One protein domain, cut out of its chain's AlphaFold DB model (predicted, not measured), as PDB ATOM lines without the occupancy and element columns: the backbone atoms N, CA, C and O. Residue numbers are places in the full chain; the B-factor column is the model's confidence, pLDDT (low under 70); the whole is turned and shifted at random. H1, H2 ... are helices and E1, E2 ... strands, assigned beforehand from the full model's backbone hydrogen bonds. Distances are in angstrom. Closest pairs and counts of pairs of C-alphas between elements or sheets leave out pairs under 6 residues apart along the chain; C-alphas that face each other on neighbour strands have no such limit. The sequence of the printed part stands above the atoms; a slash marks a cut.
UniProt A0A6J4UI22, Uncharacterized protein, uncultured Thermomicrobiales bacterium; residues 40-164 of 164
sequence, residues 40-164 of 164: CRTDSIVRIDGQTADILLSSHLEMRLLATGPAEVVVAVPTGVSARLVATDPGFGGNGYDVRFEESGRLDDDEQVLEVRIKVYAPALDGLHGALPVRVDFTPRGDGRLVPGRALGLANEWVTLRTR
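AT A GLANCE: This is residues 40 to 164 of the 164 residues of an uncharacterized protein of uncultured Thermomicrobiales bacterium (UniProt A0A6J4UI22). Two sheets lie face to face as a sandwich drawn out along its strands: a five-stranded, twisted and curled sheet, E4 E1 E2 E7 E8, covers a flatter four-stranded one, E5 E3 E6 E9. The sheets come close along both borders, E4 by E5 and E8 by E9, and the short helix H1 sits at one end, while the long loop of residues 104 to 115 lies at the other. The printed part has 125 residues with one named helix and nine named strands, in the order E1 E2 H1 E3 E4 E5 E6 E7 E8 E9, and its class is mostly strand. The larger sheet is antiparallel throughout and the smaller is mixed, with E5 parallel to E3. The whole is compact, with a radius of gyration of the C-alphas of 14.3 A, and its outline is a rod spanning 47 by 23 by 20 A.

IN THESE COORDINATES: In the larger sheet, E1 holds residues 40 to 48 and is 25.5 A long, starting at C-alpha 40 at (51.467, -6.066, 55.440). E2, residues 51 to 60, is the longest strand, with 10 residues over 29.7 A. E7, residues 133 to 141, is 26.2 A long, and E8, residues 149 to 154, is 17.2 A long. E4 holds residues 83 to 88. In the smaller sheet, E3, residues 71 to 77, is 19.3 A long, E5, residues 97 to 103, is 19.6 A long, and E6, residues 116 to 121, is 16.8 A long. E9, residues 159 to 163, ends at C-alpha 163 at (44.541, -8.043, 33.010). The helix H1 holds residues 62 to 66, with C-alpha 62 at (59.842, -5.507, 57.091).

HOW THE PARTS SIT: The larger sheet runs E4 E1 E2 E7 E8, with E4 and E8 as edge strands. E1 and E2 form a hairpin at 160 degrees, with N 44 and O 55 at 3.0 A, within hydrogen-bond range. E2 and E7 are antiparallel at 161 degrees, with N 56 and O 137 at 2.8 A. E7 and E8 form a hairpin, with N 136 and O 151 at 2.9 A. E4 and E1 are antiparallel at 149 degrees, with N 84 and O 47 at 2.9 A. In the other sheet, E5 and E3 are parallel at 19 degrees, with N 100 and O 73 at 2.8 A. E3 and E6 are antiparallel, with N 74 and O 119 at 2.8 A, and E6 and E9 likewise, with N 118 and O 161 at 2.8 A. The two sheets form a sandwich, two sheets face to face, 8.6 A centre to centre where they face each other, with their strands at 26 degrees. The closest C-alphas of E8 and E9 are those of Gly 153 and Val 159, 5.3 A apart; those of E4 and E5 are of Ala 83 and Phe 101, 6.7 A apart. E2 and E6 are only just apart, at 8.4 A. H1 only grazes the larger sheet, with residues 62 to 64, and its O i to N i+4 pair is within hydrogen-bond range.

THE WHOLE: The two C-alphas farthest apart, those of Glu 111 and Leu 128, are 47.3 A from each other. The printed part has no cut, and residue 164 is the chain's last residue. The links E5 to E6, with 12 residues, and E6 to E7, with 11 residues, are long. The mean pLDDT of the printed part is 96.3, and no printed residue is under 70.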
ATOM      1  N   CYS A  40      52.096  -7.372  55.339       82.56
ATOM      2  CA  CYS A  40      51.467  -6.066  55.440       82.56
ATOM      3  C   CYS A  40      50.726  -5.824  54.125       82.56
ATOM      4  O   CYS A  40      51.310  -5.983  53.052       82.56
ATOM      5  N   ARG A  41      49.434  -5.508  54.221       84.69
ATOM      6  CA  ARG A  41      48.572  -5.180  53.088       84.69
ATOM      7  C   ARG A  41      48.240  -3.703  53.156       84.69
ATOM      8  O   ARG A  41      47.862  -3.231  54.228       84.69
ATOM      9  N   THR A  42      48.333  -3.042  52.016       79.75
ATOM     10  CA  THR A  42      47.928  -1.655  51.847       79.75
ATOM     11  C   THR A  42      47.148  -1.499  50.536       79.75
ATOM     12  O   THR A  42      47.336  -2.304  49.613       79.75
ATOM     13  N   ASP A  43      46.213  -0.553  50.454       91.31
ATOM     14  CA  ASP A  43      45.316  -0.406  49.303       91.31
ATOM     15  C   ASP A  43      45.196   1.012  48.716       91.31
ATOM     16  O   ASP A  43      45.228   2.045  49.390       91.31
ATOM     17  N   SER A  44      45.014   1.033  47.396       96.12
ATOM     18  CA  SER A  44      44.456   2.171  46.674       96.12
ATOM     19  C   SER A  44      43.172   1.739  45.973       96.12
ATOM     20  O   SER A  44      43.076   0.638  45.425       96.12
ATOM     21  N   ILE A  45      42.170   2.608  46.011       97.75
ATOM     22  CA  ILE A  45      40.873   2.400  45.377       97.75
ATOM     23  C   ILE A  45      40.802   3.339  44.185       97.75
ATOM     24  O   ILE A  45      40.892   4.560  44.338       97.75
ATOM     25  N   VAL A  46      40.609   2.780  42.997       98.25
ATOM     26  CA  VAL A  46      40.485   3.530  41.744       98.25
ATOM     27  C   VAL A  46      39.099   3.345  41.146       98.25
ATOM     28  O   VAL A  46      38.383   2.395  41.462       98.25
ATOM     29  N   ARG A  47      38.706   4.273  40.275       98.31
ATOM     30  CA  ARG A  47      37.528   4.137  39.424       98.31
ATOM     31  C   ARG A  47      37.956   4.189  37.967       98.31
ATOM     32  O   ARG A  47      38.566   5.179  37.581       98.31
ATOM     33  N   ILE A  48      37.630   3.151  37.205       97.94
ATOM     34  CA  ILE A  48      37.961   2.981  35.787       97.94
ATOM     35  C   ILE A  48      36.656   2.684  35.056       97.94
ATOM     36  O   ILE A  48      35.950   1.752  35.428       97.94
ATOM     37  N   ASP A  49      36.307   3.519  34.084       96.56
ATOM     38  CA  ASP A  49      35.060   3.439  33.316       96.56
ATOM     39  C   ASP A  49      33.799   3.252  34.185       96.56
ATOM     40  O   ASP A  49      32.977   2.360  34.006       96.56
ATOM     41  N   GLY A  50      33.694   4.054  35.250       96.50
ATOM     42  CA  GLY A  50      32.587   3.969  36.210       96.50
ATOM     43  C   GLY A  50      32.675   2.816  37.222       96.50
ATOM     44  O   GLY A  50      32.039   2.903  38.276       96.50
ATOM     45  N   GLN A  51      33.515   1.805  36.996       97.31
ATOM     46  CA  GLN A  51      33.705   0.665  37.899       97.31
ATOM     47  C   GLN A  51      34.763   0.950  38.954       97.31
ATOM     48  O   GLN A  51      35.766   1.600  38.684       97.31
ATOM     49  N   THR A  52      34.549   0.473  40.178       97.94
ATOM     50  CA  THR A  52      35.518   0.662  41.269       97.94
ATOM     51  C   THR A  52      36.416  -0.562  41.357       97.94
ATOM     52  O   THR A  52      35.923  -1.675  41.246       97.94
ATOM     53  N   ALA A  53      37.713  -0.391  41.581       98.00
ATOM     54  CA  ALA A  53      38.633  -1.505  41.761       98.00
ATOM     55  C   ALA A  53      39.637  -1.213  42.871       98.00
ATOM     56  O   ALA A  53      40.055  -0.069  43.058       98.00
ATOM     57  N   ASP A  54      40.025  -2.262  43.589       98.06
ATOM     58  CA  ASP A  54      41.099  -2.206  44.570       98.06
ATOM     59  C   ASP A  54      42.412  -2.635  43.914       98.06
ATOM     60  O   ASP A  54      42.486  -3.696  43.285       98.06
ATOM     61  N   ILE A  55      43.460  -1.844  44.110       98.19
ATOM     62  CA  ILE A  55      44.844  -2.225  43.836       98.19
ATOM     63  C   ILE A  55      45.497  -2.460  45.196       98.19
ATOM     64  O   ILE A  55      45.772  -1.517  45.942       98.19
ATOM     65  N   LEU A  56      45.700  -3.731  45.533       97.69
ATOM     66  CA  LEU A  56      46.278  -4.148  46.800       97.69
ATOM     67  C   LEU A  56      47.771  -4.370  46.600       97.69
ATOM     68  O   LEU A  56      48.176  -5.214  45.796       97.69
ATOM     69  N   LEU A  57      48.578  -3.678  47.391       97.56
ATOM     70  CA  LEU A  57      49.999  -3.956  47.512       97.56
ATOM     71  C   LEU A  57      50.211  -4.767  48.783       97.56
ATOM     72  O   LEU A  57      49.661  -4.475  49.845       97.56
ATOM     73  N   SER A  58      50.977  -5.843  48.683       97.06
ATOM     74  CA  SER A  58      51.349  -6.650  49.839       97.06
ATOM     75  C   SER A  58      52.840  -6.946  49.822       97.06
ATOM     76  O   SER A  58      53.408  -7.242  48.776       97.06
ATOM     77  N   SER A  59      53.469  -6.901  50.990       96.06
ATOM     78  CA  SER A  59      54.865  -7.299  51.181       96.06
ATOM     79  C   SER A  59      55.057  -7.878  52.582       96.06
ATOM     80  O   SER A  59      54.117  -7.920  53.379       96.06
ATOM     81  N   HIS A  60      56.263  -8.333  52.901       94.81
ATOM     82  CA  HIS A  60      56.618  -8.734  54.258       94.81
ATOM     83  C   HIS A  60      56.536  -7.542  55.222       94.81
ATOM     84  O   HIS A  60      56.706  -6.392  54.825       94.81
ATOM     85  N   LEU A  61      56.321  -7.819  56.510       93.19
ATOM     86  CA  LEU A  61      56.221  -6.797  57.555       93.19
ATOM     87  C   LEU A  61      57.425  -5.838  57.584       93.19
ATOM     88  O   LEU A  61      57.245  -4.661  57.879       93.19
ATOM     89  N   GLU A  62      58.621  -6.318  57.226       94.69
ATOM     90  CA  GLU A  62      59.842  -5.507  57.091       94.69
ATOM     91  C   GLU A  62      59.658  -4.306  56.154       94.69
ATOM     92  O   GLU A  62      60.161  -3.226  56.452       94.69
ATOM     93  N   MET A  63      58.851  -4.438  55.096       95.75
ATOM     94  CA  MET A  63      58.538  -3.344  54.169       95.75
ATOM     95  C   MET A  63      57.951  -2.131  54.891       95.75
ATOM     96  O   MET A  63      58.247  -0.994  54.542       95.75
ATOM     97  N   ARG A  64      57.161  -2.346  55.950       94.50
ATOM     98  CA  ARG A  64      56.596  -1.242  56.734       94.50
ATOM     99  C   ARG A  64      57.675  -0.415  57.438       94.50
ATOM    100  O   ARG A  64      57.449   0.764  57.676       94.50
ATOM    101  N   LEU A  65      58.796  -1.028  57.804       95.31
ATOM    102  CA  LEU A  65      59.896  -0.368  58.510       95.31
ATOM    103  C   LEU A  65      60.957   0.177  57.549       95.31
ATOM    104  O   LEU A  65      61.639   1.136  57.888       95.31
ATOM    105  N   LEU A  66      61.101  -0.453  56.382       97.00
ATOM    106  CA  LEU A  66      62.181  -0.184  55.434       97.00
ATOM    107  C   LEU A  66      61.748   0.639  54.217       97.00
ATOM    108  O   LEU A  66      62.614   1.022  53.434       97.00
ATOM    109  N   ALA A  67      60.453   0.926  54.044       97.69
ATOM    110  CA  ALA A  67      59.972   1.791  52.971       97.69
ATOM    111  C   ALA A  67      60.585   3.195  53.070       97.69
ATOM    112  O   ALA A  67      60.491   3.858  54.105       97.69
ATOM    113  N   THR A  68      61.186   3.658  51.975       98.31
ATOM    114  CA  THR A  68      61.930   4.930  51.916       98.31
ATOM    115  C   THR A  68      61.169   6.055  51.221       98.31
ATOM    116  O   THR A  68      61.640   7.190  51.201       98.31
ATOM    117  N   GLY A  69      59.993   5.766  50.663       97.94
ATOM    118  CA  GLY A  69      59.166   6.735  49.953       97.94
ATOM    119  C   GLY A  69      57.767   6.198  49.638       97.94
ATOM    120  O   GLY A  69      57.448   5.064  50.015       97.94
ATOM    121  N   PRO A  70      56.916   7.014  48.986       98.06
ATOM    122  CA  PRO A  70      55.588   6.587  48.555       98.06
ATOM    123  C   PRO A  70      55.692   5.444  47.544       98.06
ATOM    124  O   PRO A  70      56.622   5.400  46.738       98.06
ATOM    125  N   ALA A  71      54.715   4.538  47.553       98.25
ATOM    126  CA  ALA A  71      54.590   3.563  46.476       98.25
ATOM    127  C   ALA A  71      54.068   4.259  45.210       98.25
ATOM    128  O   ALA A  71      53.048   4.946  45.247       98.25
ATOM    129  N   GLU A  72      54.744   4.068  44.084       98.62
ATOM    130  CA  GLU A  72      54.308   4.599  42.796       98.62
ATOM    131  C   GLU A  72      53.394   3.585  42.113       98.62
ATOM    132  O   GLU A  72      53.737   2.406  41.988       98.62
ATOM    133  N   VAL A  73      52.229   4.040  41.657       98.62
ATOM    134  CA  VAL A  73      51.242   3.213  40.957       98.62
ATOM    135  C   VAL A  73      50.867   3.901  39.654       98.62
ATOM    136  O   VAL A  73      50.282   4.981  39.654       98.62
ATOM    137  N   VAL A  74      51.165   3.259  38.527       98.69
ATOM    138  CA  VAL A  74      50.762   3.724  37.197       98.69
ATOM    139  C   VAL A  74      49.666   2.812  36.670       98.69
ATOM    140  O   VAL A  74      49.897   1.625  36.429       98.69
ATOM    141  N   VAL A  75      48.475   3.374  36.486       98.62
ATOM    142  CA  VAL A  75      47.317   2.685  35.915       98.62
ATOM    143  C   VAL A  75      47.173   3.118  34.463       98.62
ATOM    144  O   VAL A  75      46.750   4.235  34.174       98.62
ATOM    145  N   ALA A  76      47.538   2.227  33.547       98.69
ATOM    146  CA  ALA A  76      47.326   2.422  32.125       98.69
ATOM    147  C   ALA A  76      45.973   1.835  31.703       98.69
ATOM    148  O   ALA A  76      45.685   0.670  31.997       98.69
ATOM    149  N   VAL A  77      45.185   2.636  30.988       98.50
ATOM    150  CA  VAL A  77      43.861   2.291  30.445       98.50
ATOM    151  C   VAL A  77      43.823   2.537  28.929       98.50
ATOM    152  O   VAL A  77      44.706   3.231  28.410       98.50
ATOM    153  N   PRO A  78      42.862   1.970  28.181       98.12
ATOM    154  CA  PRO A  78      42.690   2.281  26.763       98.12
ATOM    155  C   PRO A  78      42.400   3.770  26.530       98.12
ATOM    156  O   PRO A  78      41.955   4.492  27.422       98.12
ATOM    157  N   THR A  79      42.680   4.255  25.322       98.00
ATOM    158  CA  THR A  79      42.456   5.664  24.961       98.00
ATOM    159  C   THR A  79      40.975   6.032  25.057       98.00
ATOM    160  O   THR A  79      40.127   5.313  24.537       98.00
ATOM    161  N   GLY A  80      40.667   7.163  25.700       97.25
ATOM    162  CA  GLY A  80      39.290   7.623  25.931       97.25
ATOM    163  C   GLY A  80      38.579   6.995  27.138       97.25
ATOM    164  O   GLY A  80      37.482   7.436  27.487       97.25
ATOM    165  N   VAL A  81      39.196   6.023  27.815       97.62
ATOM    166  CA  VAL A  81      38.641   5.410  29.028       97.62
ATOM    167  C   VAL A  81      38.933   6.289  30.239       97.62
ATOM    168  O   VAL A  81      40.082   6.584  30.567       97.62
ATOM    169  N   SER A  82      37.880   6.696  30.952       98.06
ATOM    170  CA  SER A  82      38.037   7.530  32.145       98.06
ATOM    171  C   SER A  82      38.615   6.738  33.321       98.06
ATOM    172  O   SER A  82      38.127   5.658  33.658       98.06
ATOM    173  N   ALA A  83      39.626   7.289  33.993       98.44
ATOM    174  CA  ALA A  83      40.200   6.701  35.198       98.44
ATOM    175  C   ALA A  83      40.536   7.774  36.241       98.44
ATOM    176  O   ALA A  83      40.986   8.869  35.902       98.44
ATOM    177  N   ARG A  84      40.290   7.483  37.524       98.44
ATOM    178  CA  ARG A  84      40.626   8.387  38.634       98.44
ATOM    179  C   ARG A  84      40.874   7.655  39.943       98.44
ATOM    180  O   ARG A  84      40.327   6.579  40.188       98.44
ATOM    181  N   LEU A  85      41.624   8.301  40.827       98.50
ATOM    182  CA  LEU A  85      41.791   7.863  42.206       98.50
ATOM    183  C   LEU A  85      40.520   8.154  43.018       98.50
ATOM    184  O   LEU A  85      39.907   9.210  42.860       98.50
ATOM    185  N   VAL A  86      40.118   7.216  43.875       98.25
ATOM    186  CA  VAL A  86      38.980   7.364  44.800       98.25
ATOM    187  C   VAL A  86      39.472   7.527  46.233       98.25
ATOM    188  O   VAL A  86      39.018   8.434  46.925       98.25
ATOM    189  N   ALA A  87      40.374   6.654  46.679       97.44
ATOM    190  CA  ALA A  87      40.926   6.678  48.030       97.44
ATOM    191  C   ALA A  87      42.275   5.951  48.085       97.44
ATOM    192  O   ALA A  87      42.566   5.106  47.240       97.44
ATOM    193  N   THR A  88      43.066   6.254  49.109       97.94
ATOM    194  CA  THR A  88      44.299   5.540  49.457       97.94
ATOM    195  C   THR A  88      44.402   5.413  50.964       97.94
ATOM    196  O   THR A  88      43.970   6.313  51.693       97.94
ATOM    197  N   ASP A  89      45.023   4.340  51.432       95.56
ATOM    198  CA  ASP A  89      45.497   4.254  52.808       95.56
ATOM    199  C   ASP A  89      46.875   4.946  52.980       95.56
ATOM    200  O   ASP A  89      47.393   5.560  52.040       95.56
ATOM    201  N   PRO A  90      47.483   4.918  54.182       96.69
ATOM    202  CA  PRO A  90      48.801   5.510  54.410       96.69
ATOM    203  C   PRO A  90      49.980   4.816  53.708       96.69
ATOM    204  O   PRO A  90      51.100   5.305  53.836       96.69
ATOM    205  N   GLY A  91      49.795   3.688  53.019       96.00
ATOM    206  CA  GLY A  91      50.878   2.953  52.360       96.00
ATOM    207  C   GLY A  91      51.928   2.364  53.316       96.00
ATOM    208  O   GLY A  91      51.804   2.388  54.547       96.00
ATOM    209  N   PHE A  92      53.001   1.805  52.748       95.75
ATOM    210  CA  PHE A  92      54.106   1.259  53.539       95.75
ATOM    211  C   PHE A  92      54.868   2.370  54.269       95.75
ATOM    212  O   PHE A  92      55.183   3.412  53.695       95.75
ATOM    213  N   GLY A  93      55.142   2.161  55.559       94.06
ATOM    214  CA  GLY A  93      55.835   3.145  56.398       94.06
ATOM    215  C   GLY A  93      55.063   4.445  56.644       94.06
ATOM    216  O   GLY A  93      55.608   5.351  57.262       94.06
ATOM    217  N   GLY A  94      53.802   4.547  56.208       95.62
ATOM    218  CA  GLY A  94      53.049   5.803  56.261       95.62
ATOM    219  C   GLY A  94      53.431   6.800  55.159       95.62
ATOM    220  O   GLY A  94      53.072   7.970  55.266       95.62
ATOM    221  N   ASN A  95      54.155   6.363  54.123       96.88
ATOM    222  CA  ASN A  95      54.636   7.236  53.049       96.88
ATOM    223  C   ASN A  95      53.581   7.539  51.964       96.88
ATOM    224  O   ASN A  95      53.819   8.381  51.103       96.88
ATOM    225  N   GLY A  96      52.423   6.877  51.988       96.88
ATOM    226  CA  GLY A  96      51.341   7.055  51.021       96.88
ATOM    227  C   GLY A  96      51.638   6.463  49.640       96.88
ATOM    228  O   GLY A  96      52.394   5.496  49.504       96.88
ATOM    229  N   TYR A  97      51.012   7.053  48.616       98.06
ATOM    230  CA  TYR A  97      51.113   6.632  47.218       98.06
ATOM    231  C   TYR A  97      51.240   7.827  46.277       98.06
ATOM    232  O   TYR A  97      50.637   8.874  46.512       98.06
ATOM    233  N   ASP A  98      51.936   7.617  45.165       98.25
ATOM    234  CA  ASP A  98      51.878   8.464  43.974       98.25
ATOM    235  C   ASP A  98      51.143   7.688  42.873       98.25
ATOM    236  O   ASP A  98      51.707   6.792  42.241       98.25
ATOM    237  N   VAL A  99      49.847   7.972  42.706       98.38
ATOM    238  CA  VAL A  99      48.990   7.278  41.734       98.38
ATOM    239  C   VAL A  99      48.815   8.139  40.492       98.38
ATOM    240  O   VAL A  99      48.281   9.247  40.562       98.38
ATOM    241  N   ARG A 100      49.202   7.597  39.338       98.56
ATOM    242  CA  ARG A 100      49.109   8.258  38.033       98.56
ATOM    243  C   ARG A 100      48.320   7.407  37.052       98.56
ATOM    244  O   ARG A 100      48.327   6.178  37.121       98.56
ATOM    245  N   PHE A 101      47.658   8.084  36.126       98.56
ATOM    246  CA  PHE A 101      46.845   7.463  35.090       98.56
ATOM    247  C   PHE A 101      47.429   7.805  33.726       98.56
ATOM    248  O   PHE A 101      47.790   8.956  33.478       98.56
ATOM    249  N   GLU A 102      47.524   6.806  32.860       98.50
ATOM    250  CA  GLU A 102      48.027   6.959  31.498       98.50
ATOM    251  C   GLU A 102      47.066   6.297  30.514       98.50
ATOM    252  O   GLU A 102      46.518   5.228  30.774       98.50
ATOM    253  N   GLU A 103      46.889   6.908  29.350       98.38
ATOM    254  CA  GLU A 103      46.171   6.277  28.247       98.38
ATOM    255  C   GLU A 103      47.144   5.507  27.349       98.38
ATOM    256  O   GLU A 103      48.282   5.924  27.116       98.38
ATOM    257  N   SER A 104      46.707   4.371  26.815       97.88
ATOM    258  CA  SER A 104      47.521   3.518  25.956       97.88
ATOM    259  C   SER A 104      46.677   2.890  24.854       97.88
ATOM    260  O   SER A 104      45.942   1.940  25.100       97.88
ATOM    261  N   GLY A 105      46.912   3.297  23.604       96.69
ATOM    262  CA  GLY A 105      46.300   2.680  22.416       96.69
ATOM    263  C   GLY A 105      46.766   1.247  22.104       96.69
ATOM    264  O   GLY A 105      46.514   0.745  21.017       96.69
ATOM    265  N   ARG A 106      47.514   0.608  23.014       95.88
ATOM    266  CA  ARG A 106      47.912  -0.814  22.950       95.88
ATOM    267  C   ARG A 106      47.098  -1.715  23.887       95.88
ATOM    268  O   ARG A 106      47.415  -2.900  23.983       95.88
ATOM    269  N   LEU A 107      46.179  -1.134  24.656       95.94
ATOM    270  CA  LEU A 107      45.258  -1.858  25.527       95.94
ATOM    271  C   LEU A 107      43.906  -1.923  24.822       95.94
ATOM    272  O   LEU A 107      43.486  -0.926  24.233       95.94
ATOM    273  N   ASP A 108      43.271  -3.085  24.877       94.62
ATOM    274  CA  ASP A 108      41.993  -3.312  24.213       94.62
ATOM    275  C   ASP A 108      40.824  -2.834  25.100       94.62
ATOM    276  O   ASP A 108      40.806  -3.051  26.313       94.62
ATOM    277  N   ASP A 109      39.853  -2.164  24.481       93.12
ATOM    278  CA  ASP A 109      38.544  -1.844  25.060       93.12
ATOM    279  C   ASP A 109      37.499  -2.567  24.213       93.12
ATOM    280  O   ASP A 109      37.103  -2.081  23.150       93.12
ATOM    281  N   ASP A 110      37.136  -3.781  24.624       90.62
ATOM    282  CA  ASP A 110      36.051  -4.521  23.996       90.62
ATOM    283  C   ASP A 110      34.783  -4.458  24.869       90.62
ATOM    284  O   ASP A 110      34.804  -4.074  26.045       90.62
ATOM    285  N   GLU A 111      33.625  -4.771  24.279       87.75
ATOM    286  CA  GLU A 111      32.338  -4.661  24.980       87.75
ATOM    287  C   GLU A 111      32.267  -5.551  26.236       87.75
ATOM    288  O   GLU A 111      31.500  -5.261  27.155       87.75
ATOM    289  N   GLN A 112      33.064  -6.619  26.299       91.19
ATOM    290  CA  GLN A 112      33.021  -7.637  27.348       91.19
ATOM    291  C   GLN A 112      34.144  -7.489  28.375       91.19
ATOM    292  O   GLN A 112      33.934  -7.813  29.541       91.19
ATOM    293  N   VAL A 113      35.313  -7.015  27.955       94.62
ATOM    294  CA  VAL A 113      36.554  -6.958  28.715       94.62
ATOM    295  C   VAL A 113      37.246  -5.626  28.454       94.62
ATOM    296  O   VAL A 113      37.535  -5.236  27.323       94.62
ATOM    297  N   LEU A 114      37.560  -4.943  29.546       96.62
ATOM    298  CA  LEU A 114      38.346  -3.726  29.557       96.62
ATOM    299  C   LEU A 114      39.761  -4.054  30.030       96.62
ATOM    300  O   LEU A 114      39.992  -4.362  31.207       96.62
ATOM    301  N   GLU A 115      40.720  -3.987  29.114       97.69
ATOM    302  CA  GLU A 115      42.104  -4.309  29.414       97.69
ATOM    303  C   GLU A 115      42.768  -3.192  30.227       97.69
ATOM    304  O   GLU A 115      42.815  -2.038  29.804       97.69
ATOM    305  N   VAL A 116      43.371  -3.536  31.365       98.25
ATOM    306  CA  VAL A 116      44.160  -2.584  32.154       98.25
ATOM    307  C   VAL A 116      45.558  -3.112  32.419       98.25
ATOM    308  O   VAL A 116      45.811  -4.319  32.513       98.25
ATOM    309  N   ARG A 117      46.504  -2.184  32.561       98.56
ATOM    310  CA  ARG A 117      47.867  -2.497  32.985       98.56
ATOM    311  C   ARG A 117      48.240  -1.648  34.184       98.56
ATOM    312  O   ARG A 117      48.209  -0.427  34.122       98.56
ATOM    313  N   ILE A 118      48.664  -2.311  35.245       98.56
ATOM    314  CA  ILE A 118      49.059  -1.697  36.506       98.56
ATOM    315  C   ILE A 118      50.552  -1.924  36.679       98.56
ATOM    316  O   ILE A 118      51.024  -3.061  36.633       98.56
ATOM    317  N   LYS A 119      51.306  -0.844  36.862       98.69
ATOM    318  CA  LYS A 119      52.728  -0.901  37.203       98.69
ATOM    319  C   LYS A 119      52.904  -0.338  38.599       98.69
ATOM    320  O   LYS A 119      52.380   0.731  38.891       98.69
ATOM    321  N   VAL A 120      53.631  -1.057  39.438       98.50
ATOM    322  CA  VAL A 120      53.888  -0.662  40.821       98.50
ATOM    323  C   VAL A 120      55.384  -0.631  41.070       98.50
ATOM    324  O   VAL A 120      56.080  -1.570  40.692       98.50
ATOM    325  N   TYR A 121      55.851   0.415  41.738       98.50
ATOM    326  CA  TYR A 121      57.203   0.516  42.270       98.50
ATOM    327  C   TYR A 121      57.122   0.869  43.756       98.50
ATOM    328  O   TYR A 121      56.480   1.845  44.138       98.50
ATOM    329  N   ALA A 122      57.739   0.054  44.607       98.19
ATOM    330  CA  ALA A 122      57.751   0.264  46.053       98.19
ATOM    331  C   ALA A 122      59.200   0.482  46.519       98.19
ATOM    332  O   ALA A 122      59.959  -0.493  46.553       98.19
ATOM    333  N   PRO A 123      59.604   1.726  46.839       98.31
ATOM    334  CA  PRO A 123      60.963   2.018  47.273       98.31
ATOM    335  C   PRO A 123      61.196   1.547  48.712       98.31
ATOM    336  O   PRO A 123      60.435   1.892  49.622       98.31
ATOM    337  N   ALA A 124      62.264   0.785  48.933       98.06
ATOM    338  CA  ALA A 124      62.644   0.312  50.261       98.06
ATOM    339  C   ALA A 124      64.152   0.080  50.389       98.06
ATOM    340  O   ALA A 124      64.845  -0.163  49.404       98.06
ATOM    341  N   LEU A 125      64.663   0.116  51.617       97.88
ATOM    342  CA  LEU A 125      65.972  -0.460  51.924       97.88
ATOM    343  C   LEU A 125      65.915  -1.990  51.800       97.88
ATOM    344  O   LEU A 125      64.851  -2.594  51.964       97.88
ATOM    345  N   ASP A 126      67.068  -2.613  51.560       95.25
ATOM    346  CA  ASP A 126      67.176  -4.071  51.578       95.25
ATOM    347  C   ASP A 126      66.815  -4.628  52.962       95.25
ATOM    348  O   ASP A 126      67.234  -4.106  54.001       95.25
ATOM    349  N   GLY A 127      66.025  -5.702  52.964       91.19
ATOM    350  CA  GLY A 127      65.670  -6.445  54.165       91.19
ATOM    351  C   GLY A 127      66.801  -7.343  54.648       91.19
ATOM    352  O   GLY A 127      67.862  -7.457  54.028       91.19
ATOM    353  N   LEU A 128      66.545  -8.074  55.734       88.62
ATOM    354  CA  LEU A 128      67.531  -8.997  56.315       88.62
ATOM    355  C   LEU A 128      67.982 -10.083  55.319       88.62
ATOM    356  O   LEU A 128      69.081 -10.629  55.425       88.62
ATOM    357  N   HIS A 129      67.122 -10.390  54.348       89.25
ATOM    358  CA  HIS A 129      67.326 -11.413  53.328       89.25
ATOM    359  C   HIS A 129      67.408 -10.836  51.903       89.25
ATOM    360  O   HIS A 129      67.206 -11.572  50.938       89.25
ATOM    361  N   GLY A 130      67.715  -9.541  51.764       94.00
ATOM    362  CA  GLY A 130      67.814  -8.842  50.479       94.00
ATOM    363  C   GLY A 130      66.522  -8.130  50.077       94.00
ATOM    364  O   GLY A 130      65.750  -7.695  50.934       94.00
ATOM    365  N   ALA A 131      66.296  -7.995  48.768       94.75
ATOM    366  CA  ALA A 131      65.143  -7.280  48.230       94.75
ATOM    367  C   ALA A 131      63.816  -7.884  48.721       94.75
ATOM    368  O   ALA A 131      63.607  -9.101  48.707       94.75
ATOM    369  N   LEU A 132      62.900  -7.019  49.156       95.69
ATOM    370  CA  LEU A 132      61.630  -7.438  49.744       95.69
ATOM    371  C   LEU A 132      60.634  -7.850  48.649       95.69
ATOM    372  O   LEU A 132      60.466  -7.112  47.682       95.69
ATOM    373  N   PRO A 133      59.918  -8.981  48.781       97.12
ATOM    374  CA  PRO A 133      58.934  -9.382  47.786       97.12
ATOM    375  C   PRO A 133      57.736  -8.433  47.791       97.12
ATOM    376  O   PRO A 133      57.224  -8.071  48.850       97.12
ATOM    377  N   VAL A 134      57.242  -8.077  46.611       97.44
ATOM    378  CA  VAL A 134      56.042  -7.259  46.423       97.44
ATOM    379  C   VAL A 134      55.021  -8.064  45.632       97.44
ATOM    380  O   VAL A 134      55.317  -8.617  44.574       97.44
ATOM    381  N   ARG A 135      53.797  -8.128  46.148       97.69
ATOM    382  CA  ARG A 135      52.634  -8.680  45.457       97.69
ATOM    383  C   ARG A 135      51.667  -7.557  45.134       97.69
ATOM    384  O   ARG A 135      51.356  -6.749  46.007       97.69
ATOM    385  N   VAL A 136      51.174  -7.558  43.903       98.25
ATOM    386  CA  VAL A 136      50.115  -6.664  43.439       98.25
ATOM    387  C   VAL A 136      48.903  -7.518  43.103       98.25
ATOM    388  O   VAL A 136      49.008  -8.419  42.271       98.25
ATOM    389  N   ASP A 137      47.769  -7.247  43.740       98.19
ATOM    390  CA  ASP A 137      46.475  -7.832  43.390       98.19
ATOM    391  C   ASP A 137      45.552  -6.721  42.866       98.19
ATOM    392  O   ASP A 137      45.426  -5.668  43.488       98.19
ATOM    393  N   PHE A 138      44.879  -6.964  41.744       98.19
ATOM    394  CA  PHE A 138      43.827  -6.099  41.214       98.19
ATOM    395  C   PHE A 138      42.476  -6.784  41.382       98.19
ATOM    396  O   PHE A 138      42.274  -7.888  40.870       98.19
ATOM    397  N   THR A 139      41.569  -6.146  42.120       97.81
ATOM    398  CA  THR A 139      40.255  -6.704  42.467       97.81
ATOM    399  C   THR A 139      39.145  -5.732  42.059       97.81
ATOM    400  O   THR A 139      38.836  -4.803  42.808       97.81
ATOM    401  N   PRO A 140      38.545  -5.904  40.871       97.56
ATOM    402  CA  PRO A 140      37.445  -5.064  40.422       97.56
ATOM    403  C   PRO A 140      36.139  -5.352  41.173       97.56
ATOM    404  O   PRO A 140      35.885  -6.459  41.646       97.56
ATOM    405  N   ARG A 141      35.296  -4.322  41.268       96.19
ATOM    406  CA  ARG A 141      33.945  -4.325  41.838       96.19
ATOM    407  C   ARG A 141      33.014  -3.667  40.816       96.19
ATOM    408  O   ARG A 141      33.003  -2.440  40.678       96.19
ATOM    409  N   GLY A 142      32.244  -4.464  40.086       91.31
ATOM    410  CA  GLY A 142      31.427  -3.935  38.999       91.31
ATOM    411  C   GLY A 142      30.720  -5.008  38.183       91.31
ATOM    412  O   GLY A 142      30.447  -6.098  38.679       91.31
ATOM    413  N   ASP A 143      30.417  -4.650  36.938       89.88
ATOM    414  CA  ASP A 143      29.651  -5.448  35.974       89.88
ATOM    415  C   ASP A 143      30.433  -6.623  35.354       89.88
ATOM    416  O   ASP A 143      29.837  -7.459  34.682       89.88
ATOM    417  N   GLY A 144      31.742  -6.707  35.611       92.25
ATOM    418  CA  GLY A 144      32.606  -7.788  35.145       92.25
ATOM    419  C   GLY A 144      33.486  -7.453  33.942       92.25
ATOM    420  O   GLY A 144      34.286  -8.309  33.574       92.25
ATOM    421  N   ARG A 145      33.416  -6.240  33.366       95.50
ATOM    422  CA  ARG A 145      34.328  -5.864  32.264       95.50
ATOM    423  C   ARG A 145      35.785  -5.783  32.709       95.50
ATOM    424  O   ARG A 145      36.689  -6.101  31.948       95.50
ATOM    425  N   LEU A 146      36.041  -5.381  33.951       96.88
ATOM    426  CA  LEU A 146      37.381  -5.463  34.530       96.88
ATOM    427  C   LEU A 146      37.645  -6.878  35.059       96.88
ATOM    428  O   LEU A 146      36.866  -7.410  35.853       96.88
ATOM    429  N   VAL A 147      38.791  -7.449  34.691       97.19
ATOM    430  CA  VAL A 147      39.192  -8.809  35.084       97.19
ATOM    431  C   VAL A 147      40.176  -8.756  36.261       97.19
ATOM    432  O   VAL A 147      41.129  -7.975  36.215       97.19
ATOM    433  N   PRO A 148      39.992  -9.550  37.336       97.69
ATOM    434  CA  PRO A 148      40.949  -9.598  38.438       97.69
ATOM    435  C   PRO A 148      42.308 -10.144  37.989       97.69
ATOM    436  O   PRO A 148      42.398 -10.991  37.103       97.69
ATOM    437  N   GLY A 149      43.380  -9.720  38.655       97.88
ATOM    438  CA  GLY A 149      44.725 -10.173  38.313       97.88
ATOM    439  C   GLY A 149      45.711 -10.096  39.471       97.88
ATOM    440  O   GLY A 149      45.460  -9.439  40.479       97.88
ATOM    441  N   ARG A 150      46.848 -10.785  39.326       98.12
ATOM    442  CA  ARG A 150      47.935 -10.793  40.309       98.12
ATOM    443  C   ARG A 150      49.298 -10.792  39.633       98.12
ATOM    444  O   ARG A 150      49.510 -11.540  38.683       98.12
ATOM    445  N   ALA A 151      50.233 -10.028  40.186       98.25
ATOM    446  CA  ALA A 151      51.649 -10.084  39.841       98.25
ATOM    447  C   ALA A 151      52.525 -10.162  41.102       98.25
ATOM    448  O   ALA A 151      52.138  -9.704  42.180       98.25
ATOM    449  N   LEU A 152      53.706 -10.761  40.954       98.00
ATOM    450  CA  LEU A 152      54.753 -10.826  41.971       98.00
ATOM    451  C   LEU A 152      56.020 -10.179  41.415       98.00
ATOM    452  O   LEU A 152      56.318 -10.324  40.231       98.00
ATOM    453  N   GLY A 153      56.767  -9.508  42.279       97.88
ATOM    454  CA  GLY A 153      58.085  -8.966  41.978       97.88
ATOM    455  C   GLY A 153      58.814  -8.577  43.255       97.88
ATOM    456  O   GLY A 153      58.534  -9.130  44.323       97.88
ATOM    457  N   LEU A 154      59.745  -7.637  43.146       98.06
ATOM    458  CA  LEU A 154      60.587  -7.180  44.247       98.06
ATOM    459  C   LEU A 154      60.412  -5.673  44.475       98.06
ATOM    460  O   LEU A 154      59.993  -4.932  43.587       98.06
ATOM    461  N   ALA A 155      60.722  -5.225  45.687       97.81
ATOM    462  CA  ALA A 155      60.898  -3.817  46.009       97.81
ATOM    463  C   ALA A 155      62.030  -3.225  45.164       97.81
ATOM    464  O   ALA A 155      62.951  -3.938  44.768       97.81
ATOM    465  N   ASN A 156      61.973  -1.917  44.908       97.88
ATOM    466  CA  ASN A 156      62.901  -1.213  44.016       97.88
ATOM    467  C   ASN A 156      62.909  -1.723  42.559       97.88
ATOM    468  O   ASN A 156      63.816  -1.404  41.791       97.88
ATOM    469  N   GLU A 157      61.876  -2.464  42.149       98.31
ATOM    470  CA  GLU A 157      61.648  -2.884  40.769       98.31
ATOM    471  C   GLU A 157      60.200  -2.595  40.351       98.31
ATOM    472  O   GLU A 157      59.284  -2.537  41.173       98.31
ATOM    473  N   TRP A 158      59.977  -2.411  39.046       98.44
ATOM    474  CA  TRP A 158      58.628  -2.248  38.506       98.44
ATOM    475  C   TRP A 158      57.920  -3.600  38.395       98.44
ATOM    476  O   TRP A 158      58.172  -4.373  37.470       98.44
ATOM    477  N   VAL A 159      56.951  -3.845  39.273       98.44
ATOM    478  CA  VAL A 159      56.034  -4.986  39.172       98.44
ATOM    479  C   VAL A 159      54.924  -4.630  38.190       98.44
ATOM    480  O   VAL A 159      54.201  -3.658  38.394       98.44
ATOM    481  N   THR A 160      54.784  -5.396  37.106       98.44
ATOM    482  CA  THR A 160      53.768  -5.141  36.073       98.44
ATOM    483  C   THR A 160      52.698  -6.226  36.085       98.44
ATOM    484  O   THR A 160      52.995  -7.404  35.912       98.44
ATOM    485  N   LEU A 161      51.445  -5.807  36.232       98.00
ATOM    486  CA  LEU A 161      50.244  -6.619  36.086       98.00
ATOM    487  C   LEU A 161      49.484  -6.165  34.838       98.00
ATOM    488  O   LEU A 161      49.252  -4.975  34.648       98.00
ATOM    489  N   ARG A 162      49.080  -7.110  33.995       97.69
ATOM    490  CA  ARG A 162      48.201  -6.891  32.843       97.69
ATOM    491  C   ARG A 162      46.991  -7.804  33.002       97.69
ATOM    492  O   ARG A 162      47.188  -8.991  33.259       97.69
ATOM    493  N   THR A 163      45.784  -7.268  32.880       95.75
ATOM    494  CA  THR A 163      44.541  -8.043  33.010       95.75
ATOM    495  C   THR A 163      43.860  -8.146  31.654       95.75
ATOM    496  O   THR A 163      43.733  -7.139  30.966       95.75
ATOM    497  N   ARG A 164      43.444  -9.353  31.282       87.88
ATOM    498  CA  ARG A 164      42.635  -9.690  30.108       87.88
ATOM    499  C   ARG A 164      41.720 -10.841  30.483       87.88
ATOM    500  O   ARG A 164      42.145 -11.627  31.362       87.88
TER     501      ARG A 164